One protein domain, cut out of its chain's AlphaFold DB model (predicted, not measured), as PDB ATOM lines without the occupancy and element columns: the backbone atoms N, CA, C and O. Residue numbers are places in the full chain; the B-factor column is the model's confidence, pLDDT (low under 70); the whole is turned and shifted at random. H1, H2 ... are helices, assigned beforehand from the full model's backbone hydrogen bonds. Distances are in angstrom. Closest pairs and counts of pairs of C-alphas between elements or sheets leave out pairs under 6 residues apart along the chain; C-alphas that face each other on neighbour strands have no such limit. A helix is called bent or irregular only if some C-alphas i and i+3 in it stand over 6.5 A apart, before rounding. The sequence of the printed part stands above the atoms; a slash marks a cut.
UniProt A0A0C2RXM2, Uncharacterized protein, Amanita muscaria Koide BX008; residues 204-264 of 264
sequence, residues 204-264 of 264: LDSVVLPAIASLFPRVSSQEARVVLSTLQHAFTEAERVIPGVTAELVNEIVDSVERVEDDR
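This is residues 204 to 264 of the 264 residues of an uncharacterized protein of Amanita muscaria Koide BX008 (UniProt A0A0C2RXM2). Two long helices, H2 and H3, meet near their ends as an open V, and the shorter helix H1 packs beside H2, running the opposite way, so that H1 and H2 make a helical hairpin. H3 is the other arm of the V, and its residues 251 to 262, with the last two residues 263 and 264, stick out free. The printed part has 61 residues with three named helices, in the order H1, H2, H3, and no named strand; the class is all helix. The whole is loose, with a radius of gyration of the C-alphas of 14.0 A, and the C-alphas span 40 by 30 by 17 A along their three main axes.

H1 is residues 204 to 213, 11.9 A from first to last C-alpha, and begins at C-alpha 204 at (16.938, 41.720, 0.291). H1 is irregular, but only just: C-alphas 206 and 209 are 7.0 A apart, and its line is a rough one. After 8 residues comes H2, residues 222 to 241, the longest helix by residues, 28.7 A long; its C-alpha 222 is at (27.545, 44.860, 21.636). After 3 more residues comes H3, residues 245 to 262, 26.7 A long, with C-alpha 262 at (-8.595, 51.267, 6.780).

H1 and H2 touch, and the closest C-alphas are those of Leu 209 and Gln 232, 6.6 A apart. They form a hairpin, with a shallow tilt of 9 degrees, opposite ways. H2 and H3 touch through residues 235 to 239 of H2 and 245 to 246 of H3 alone. Their closest C-alphas are those of Glu 239 and Val 245, 5.9 A apart. Their lines are only just about perpendicular, at 70.2 degrees, and their centres are 21.1 A apart. H1 and H3 are close but not clearly touching, with the C-alphas of Leu 204 and Thr 246 the closest at 5.9 A; their lines are only just about perpendicular, at 73 degrees. In H2 every O i to N i+4 pair is within hydrogen-bond range; in H1 4 of 6 are, and in H3 11 of 14.

The two C-alphas farthest apart are those of Gln 222 and Asp 263, at 39.7 A. Without residues 251 to 264, which stand free, the body has 47 residues spanning 33 by 17 by 13 A. The printed part has no cut, and it ends at residue 264, the chain's last. The link from H1 to H2 is short and the link from H2 to H3 is tight. The mean pLDDT of the printed part is 92.4, and the model's confidence is under 70 at residues 262 to 264.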
ATOM      1  N   LEU A 204      15.879  41.910  -0.685       93.38
ATOM      2  CA  LEU A 204      16.938  41.720   0.291       93.38
ATOM      3  C   LEU A 204      18.031  42.803   0.192       93.38
ATOM      4  O   LEU A 204      18.270  43.499   1.179       93.38
ATOM      5  N   ASP A 205      18.666  42.979  -0.969       93.00
ATOM      6  CA  ASP A 205      19.788  43.920  -1.135       93.00
ATOM      7  C   ASP A 205      19.345  45.385  -1.207       93.00
ATOM      8  O   ASP A 205      20.043  46.278  -0.725       93.00
ATOM      9  N   SER A 206      18.173  45.648  -1.788       93.38
ATOM     10  CA  SER A 206      17.678  47.015  -1.994       93.38
ATOM     11  C   SER A 206      16.982  47.607  -0.766       93.38
ATOM     12  O   SER A 206      17.085  48.812  -0.530       93.38
ATOM     13  N   VAL A 207      16.284  46.788   0.030       93.38
ATOM     14  CA  VAL A 207      15.458  47.265   1.152       93.38
ATOM     15  C   VAL A 207      15.946  46.709   2.483       93.38
ATOM     16  O   VAL A 207      16.234  47.478   3.403       93.38
ATOM     17  N   VAL A 208      16.052  45.387   2.611       95.19
ATOM     18  CA  VAL A 208      16.233  44.737   3.919       95.19
ATOM     19  C   VAL A 208      17.633  44.955   4.487       95.19
ATOM     20  O   VAL A 208      17.763  45.395   5.633       95.19
ATOM     21  N   LEU A 209      18.694  44.696   3.719       95.06
ATOM     22  CA  LEU A 209      20.067  44.873   4.196       95.06
ATOM     23  C   LEU A 209      20.390  46.341   4.521       95.06
ATOM     24  O   LEU A 209      20.910  46.575   5.620       95.06
ATOM     25  N   PRO A 210      20.034  47.338   3.681       95.62
ATOM     26  CA  PRO A 210      20.169  48.749   4.036       95.62
ATOM     27  C   PRO A 210      19.365  49.131   5.284       95.62
ATOM     28  O   PRO A 210      19.872  49.852   6.151       95.62
ATOM     29  N   ALA A 211      18.138  48.616   5.430       96.00
ATOM     30  CA  ALA A 211      17.313  48.873   6.608       96.00
ATOM     31  C   ALA A 211      17.973  48.336   7.883       96.00
ATOM     32  O   ALA A 211      18.101  49.078   8.857       96.00
ATOM     33  N   ILE A 212      18.469  47.096   7.876       95.75
ATOM     34  CA  ILE A 212      19.167  46.520   9.034       95.75
ATOM     35  C   ILE A 212      20.492  47.255   9.295       95.75
ATOM     36  O   ILE A 212      20.810  47.549  10.450       95.75
ATOM     37  N   ALA A 213      21.240  47.629   8.250       94.56
ATOM     38  CA  ALA A 213      22.479  48.400   8.371       94.56
ATOM     39  C   ALA A 213      22.251  49.740   9.098       94.56
ATOM     40  O   ALA A 213      23.043  50.134   9.958       94.56
ATOM     41  N   SER A 214      21.119  50.398   8.832       96.94
ATOM     42  CA  SER A 214      20.728  51.649   9.495       96.94
ATOM     43  C   SER A 214      20.472  51.505  11.005       96.94
ATOM     44  O   SER A 214      20.494  52.497  11.742       96.94
ATOM     45  N   LEU A 215      20.254  50.278  11.496       95.56
ATOM     46  CA  LEU A 215      20.030  50.005  12.915       95.56
ATOM     47  C   LEU A 215      21.338  49.947  13.711       95.56
ATOM     48  O   LEU A 215      21.334  50.316  14.884       95.56
ATOM     49  N   PHE A 216      22.468  49.559  13.106       95.06
ATOM     50  CA  PHE A 216      23.743  49.403  13.828       95.06
ATOM     51  C   PHE A 216      24.196  50.661  14.586       95.06
ATOM     52  O   PHE A 216      24.561  50.528  15.758       95.06
ATOM     53  N   PRO A 217      24.138  51.881  14.010       95.31
ATOM     54  CA  PRO A 217      24.508  53.102  14.730       95.31
ATOM     55  C   PRO A 217      23.587  53.418  15.915       95.31
ATOM     56  O   PRO A 217      23.994  54.098  16.854       95.31
ATOM     57  N   ARG A 218      22.340  52.935  15.878       95.06
ATOM     58  CA  ARG A 218      21.315  53.184  16.905       95.06
ATOM     59  C   ARG A 218      21.427  52.212  18.083       95.06
ATOM     60  O   ARG A 218      20.826  52.447  19.127       95.06
ATOM     61  N   VAL A 219      22.201  51.137  17.933       95.38
ATOM     62  CA  VAL A 219      22.359  50.087  18.941       95.38
ATOM     63  C   VAL A 219      23.648  50.286  19.748       95.38
ATOM     64  O   VAL A 219      24.773  50.197  19.241       95.38
ATOM     65  N   SER A 220      23.484  50.520  21.053       94.12
ATOM     66  CA  SER A 220      24.593  50.725  21.995       94.12
ATOM     67  C   SER A 220      25.182  49.421  22.548       94.12
ATOM     68  O   SER A 220      26.376  49.376  22.837       94.12
ATOM     69  N   SER A 221      24.379  48.356  22.669       96.62
ATOM     70  CA  SER A 221      24.826  47.060  23.197       96.62
ATOM     71  C   SER A 221      25.573  46.241  22.144       96.62
ATOM     72  O   SER A 221      25.076  46.029  21.038       96.62
ATOM     73  N   GLN A 222      26.751  45.730  22.507       94.81
ATOM     74  CA  GLN A 222      27.545  44.860  21.636       94.81
ATOM     75  C   GLN A 222      26.820  43.547  21.321       94.81
ATOM     76  O   GLN A 222      26.891  43.065  20.195       94.81
ATOM     77  N   GLU A 223      26.086  43.003  22.289       96.94
ATOM     78  CA  GLU A 223      25.280  41.794  22.108       96.94
ATOM     79  C   GLU A 223      24.210  42.003  21.033       96.94
ATOM     80  O   GLU A 223      24.079  41.203  20.111       96.94
ATOM     81  N   ALA A 224      23.515  43.140  21.077       96.00
ATOM     82  CA  ALA A 224      22.486  43.460  20.098       96.00
ATOM     83  C   ALA A 224      23.061  43.660  18.681       96.00
ATOM     84  O   ALA A 224      22.421  43.275  17.708       96.00
ATOM     85  N   ARG A 225      24.290  44.181  18.539       96.06
ATOM     86  CA  ARG A 225      24.966  44.251  17.226       96.06
ATOM     87  C   ARG A 225      25.299  42.871  16.670       96.06
ATOM     88  O   ARG A 225      25.154  42.660  15.470       96.06
ATOM     89  N   VAL A 226      25.718  41.938  17.530       97.19
ATOM     90  CA  VAL A 226      25.924  40.541  17.122       97.19
ATOM     91  C   VAL A 226      24.605  39.959  16.629       97.19
ATOM     92  O   VAL A 226      24.571  39.453  15.514       97.19
ATOM     93  N   VAL A 227      23.512  40.136  17.378       97.38
ATOM     94  CA  VAL A 227      22.176  39.684  16.956       97.38
ATOM     95  C   VAL A 227      21.796  40.245  15.582       97.38
ATOM     96  O   VAL A 227      21.385  39.470  14.721       97.38
ATOM     97  N   LEU A 228      22.004  41.545  15.336       96.56
ATOM     98  CA  LEU A 228      21.743  42.164  14.030       96.56
ATOM     99  C   LEU A 228      22.587  41.552  12.904       96.56
ATOM    100  O   LEU A 228      22.059  41.315  11.823       96.56
ATOM    101  N   SER A 229      23.861  41.240  13.150       96.00
ATOM    102  CA  SER A 229      24.705  40.565  12.152       96.00
ATOM    103  C   SER A 229      24.233  39.139  11.847       96.00
ATOM    104  O   SER A 229      24.156  38.754  10.681       96.00
ATOM    105  N   THR A 230      23.816  38.372  12.863       98.06
ATOM    106  CA  THR A 230      23.163  37.067  12.650       98.06
ATOM    107  C   THR A 230      21.842  37.196  11.907       98.06
ATOM    108  O   THR A 230      21.540  36.337  11.087       98.06
ATOM    109  N   LEU A 231      21.065  38.254  12.153       97.44
ATOM    110  CA  LEU A 231      19.813  38.501  11.443       97.44
ATOM    111  C   LEU A 231      20.064  38.806   9.961       97.44
ATOM    112  O   LEU A 231      19.398  38.224   9.112       97.44
ATOM    113  N   GLN A 232      21.047  39.657   9.645       95.62
ATOM    114  CA  GLN A 232      21.467  39.904   8.259       95.62
ATOM    115  C   GLN A 232      21.858  38.599   7.567       95.62
ATOM    116  O   GLN A 232      21.347  38.297   6.493       95.62
ATOM    117  N   HIS A 233      22.702  37.794   8.218       96.56
ATOM    118  CA  HIS A 233      23.123  36.508   7.673       96.56
ATOM    119  C   HIS A 233      21.947  35.540   7.479       96.56
ATOM    120  O   HIS A 233      21.889  34.860   6.461       96.56
ATOM    121  N   ALA A 234      20.993  35.505   8.413       97.56
ATOM    122  CA  ALA A 234      19.808  34.659   8.306       97.56
ATOM    123  C   ALA A 234      18.934  35.030   7.101       97.56
ATOM    124  O   ALA A 234      18.439  34.133   6.428       97.56
ATOM    125  N   PHE A 235      18.774  36.321   6.802       96.06
ATOM    126  CA  PHE A 235      18.044  36.766   5.616       96.06
ATOM    127  C   PHE A 235      18.770  36.414   4.314       96.06
ATOM    128  O   PHE A 235      18.146  35.885   3.400       96.06
ATOM    129  N   THR A 236      20.087  36.628   4.249       95.00
ATOM    130  CA  THR A 236      20.890  36.214   3.087       95.00
ATOM    131  C   THR A 236      20.826  34.705   2.863       95.00
ATOM    132  O   THR A 236      20.679  34.248   1.733       95.00
ATOM    133  N   GLU A 237      20.895  33.921   3.938       96.75
ATOM    134  CA  GLU A 237      20.810  32.466   3.857       96.75
ATOM    135  C   GLU A 237      19.402  31.994   3.470       96.75
ATOM    136  O   GLU A 237      19.264  31.075   2.665       96.75
ATOM    137  N   ALA A 238      18.354  32.636   3.991       95.69
ATOM    138  CA  ALA A 238      16.972  32.331   3.633       95.69
ATOM    139  C   ALA A 238      16.707  32.579   2.143       95.69
ATOM    140  O   ALA A 238      16.169  31.695   1.483       95.69
ATOM    141  N   GLU A 239      17.143  33.719   1.605       93.81
ATOM    142  CA  GLU A 239      16.999  34.052   0.181       93.81
ATOM    143  C   GLU A 239      17.807  33.101  -0.712       93.81
ATOM    144  O   GLU A 239      17.354  32.700  -1.781       93.81
ATOM    145  N   ARG A 240      18.981  32.659  -0.245       93.38
ATOM    146  CA  ARG A 240      19.793  31.660  -0.952       93.38
ATOM    147  C   ARG A 240      19.109  30.291  -1.021       93.38
ATOM    148  O   ARG A 240      19.290  29.568  -1.997       93.38
ATOM    149  N   VAL A 241      18.391  29.895   0.030       96.50
ATOM    150  CA  VAL A 241      17.681  28.605   0.085       96.50
ATOM    151  C   VAL A 241      16.331  28.680  -0.632       96.50
ATOM    152  O   VAL A 241      15.931  27.706  -1.268       96.50
ATOM    153  N   ILE A 242      15.635  29.812  -0.531       94.50
ATOM    154  CA  ILE A 242      14.315  30.053  -1.115       94.50
ATOM    155  C   ILE A 242      14.343  31.420  -1.820       94.50
ATOM    156  O   ILE A 242      14.044  32.438  -1.190       94.50
ATOM    157  N   PRO A 243      14.677  31.462  -3.121       93.12
ATOM    158  CA  PRO A 243      14.675  32.706  -3.884       93.12
ATOM    159  C   PRO A 243      13.289  33.364  -3.870       93.12
ATOM    160  O   PRO A 243      12.276  32.699  -4.092       93.12
ATOM    161  N   GLY A 244      13.236  34.667  -3.600       91.50
ATOM    162  CA  GLY A 244      12.011  35.456  -3.508       91.50
ATOM    163  C   GLY A 244      11.318  35.433  -2.142       91.50
ATOM    164  O   GLY A 244      10.352  36.173  -1.952       91.50
ATOM    165  N   VAL A 245      11.797  34.660  -1.158       95.12
ATOM    166  CA  VAL A 245      11.166  34.609   0.177       95.12
ATOM    167  C   VAL A 245      11.175  35.972   0.864       95.12
ATOM    168  O   VAL A 245      10.209  36.349   1.530       95.12
ATOM    169  N   THR A 246      12.249  36.743   0.676       94.38
ATOM    170  CA  THR A 246      12.356  38.071   1.279       94.38
ATOM    171  C   THR A 246      11.394  39.058   0.618       94.38
ATOM    172  O   THR A 246      10.898  39.967   1.279       94.38
ATOM    173  N   ALA A 247      11.090  38.860  -0.667       93.50
ATOM    174  CA  ALA A 247      10.135  39.681  -1.397       93.50
ATOM    175  C   ALA A 247       8.693  39.447  -0.926       93.50
ATOM    176  O   ALA A 247       7.994  40.406  -0.607       93.50
ATOM    177  N   GLU A 248       8.280  38.183  -0.806       95.06
ATOM    178  CA  GLU A 248       6.963  37.804  -0.272       95.06
ATOM    179  C   GLU A 248       6.748  38.337   1.148       95.06
ATOM    180  O   GLU A 248       5.713  38.928   1.446       95.06
ATOM    181  N   LEU A 249       7.760  38.210   2.016       95.12
ATOM    182  CA  LEU A 249       7.683  38.733   3.379       95.12
ATOM    183  C   LEU A 249       7.465  40.252   3.403       95.12
ATOM    184  O   LEU A 249       6.646  40.742   4.177       95.12
ATOM    185  N   VAL A 250       8.216  41.001   2.592       94.31
ATOM    186  CA  VAL A 250       8.089  42.464   2.536       94.31
ATOM    187  C   VAL A 250       6.706  42.865   2.022       94.31
ATOM    188  O   VAL A 250       6.091  43.749   2.613       94.31
ATOM    189  N   ASN A 251       6.199  42.196   0.986       93.75
ATOM    190  CA  ASN A 251       4.864  42.465   0.451       93.75
ATOM    191  C   ASN A 251       3.771  42.190   1.495       93.75
ATOM    192  O   ASN A 251       2.938  43.057   1.737       93.75
ATOM    193  N   GLU A 252       3.825  41.055   2.199       95.56
ATOM    194  CA  GLU A 252       2.848  40.731   3.251       95.56
ATOM    195  C   GLU A 252       2.869  41.749   4.406       95.56
ATOM    196  O   GLU A 252       1.826  42.079   4.976       95.56
ATOM    197  N   ILE A 253       4.050  42.275   4.758       94.94
ATOM    198  CA  ILE A 253       4.178  43.342   5.762       94.94
ATOM    199  C   ILE A 253       3.491  44.621   5.273       94.94
ATOM    200  O   ILE A 253       2.753  45.230   6.046       94.94
ATOM    201  N   VAL A 254       3.724  45.030   4.023       94.19
ATOM    202  CA  VAL A 254       3.100  46.230   3.438       94.19
ATOM    203  C   VAL A 254       1.578  46.081   3.413       94.19
ATOM    204  O   VAL A 254       0.882  46.954   3.928       94.19
ATOM    205  N   ASP A 255       1.077  44.939   2.947       93.56
ATOM    206  CA  ASP A 255      -0.355  44.631   2.907       93.56
ATOM    207  C   ASP A 255      -0.988  44.615   4.309       93.56
ATOM    208  O   ASP A 255      -2.119  45.059   4.510       93.56
ATOM    209  N   SER A 256      -0.269  44.095   5.308       93.12
ATOM    210  CA  SER A 256      -0.740  44.074   6.695       93.12
ATOM    211  C   SER A 256      -0.810  45.469   7.312       93.12
ATOM    212  O   SER A 256      -1.702  45.730   8.115       93.12
ATOM    213  N   VAL A 257       0.121  46.360   6.959       92.81
ATOM    214  CA  VAL A 257       0.120  47.746   7.441       92.81
ATOM    215  C   VAL A 257      -1.012  48.545   6.796       92.81
ATOM    216  O   VAL A 257      -1.709  49.251   7.517       92.81
ATOM    217  N   GLU A 258      -1.251  48.383   5.491       86.00
ATOM    218  CA  GLU A 258      -2.333  49.082   4.776       86.00
ATOM    219  C   GLU A 258      -3.717  48.714   5.339       86.00
ATOM    220  O   GLU A 258      -4.514  49.594   5.653       86.00
ATOM    221  N   ARG A 259      -3.970  47.424   5.601       78.62
ATOM    222  CA  ARG A 259      -5.253  46.962   6.169       78.62
ATOM    223  C   ARG A 259      -5.577  47.558   7.544       78.62
ATOM    224  O   ARG A 259      -6.744  47.745   7.861       78.62
ATOM    225  N   VAL A 260      -4.570  47.856   8.366       76.56
ATOM    226  CA  VAL A 260      -4.777  48.453   9.701       76.56
ATOM    227  C   VAL A 260      -5.170  49.931   9.614       76.56
ATOM    228  O   VAL A 260      -5.805  50.449  10.533       76.56
ATOM    229  N   GLU A 261      -4.796  50.626   8.539       70.50
ATOM    230  CA  GLU A 261      -5.138  52.037   8.342       70.50
ATOM    231  C   GLU A 261      -6.596  52.231   7.895       70.50
ATOM    232  O   GLU A 261      -7.185  53.259   8.226       70.50
ATOM    233  N   ASP A 262      -7.195  51.238   7.229       68.62
ATOM    234  CA  ASP A 262      -8.595  51.267   6.780       68.62
ATOM    235  C   ASP A 262      -9.615  51.006   7.909       68.62
ATOM    236  O   ASP A 262     -10.758  51.459   7.830       68.62
ATOM    237  N   ASP A 263      -9.208  50.304   8.973       62.38
ATOM    238  CA  ASP A 263     -10.067  49.925  10.107       62.38
ATOM    239  C   ASP A 263     -10.134  50.997  11.224       62.38
ATOM    240  O   ASP A 263     -10.666  50.736  12.308       62.38
ATOM    241  N   ARG A 264      -9.587  52.201  11.002       53.91
ATOM    242  CA  ARG A 264      -9.461  53.264  12.017       53.91
ATOM    243  C   ARG A 264     -10.118  54.584  11.618       53.91
ATOM    244  O   ARG A 264     -10.680  55.232  12.534       53.91
TER     245      ARG A 264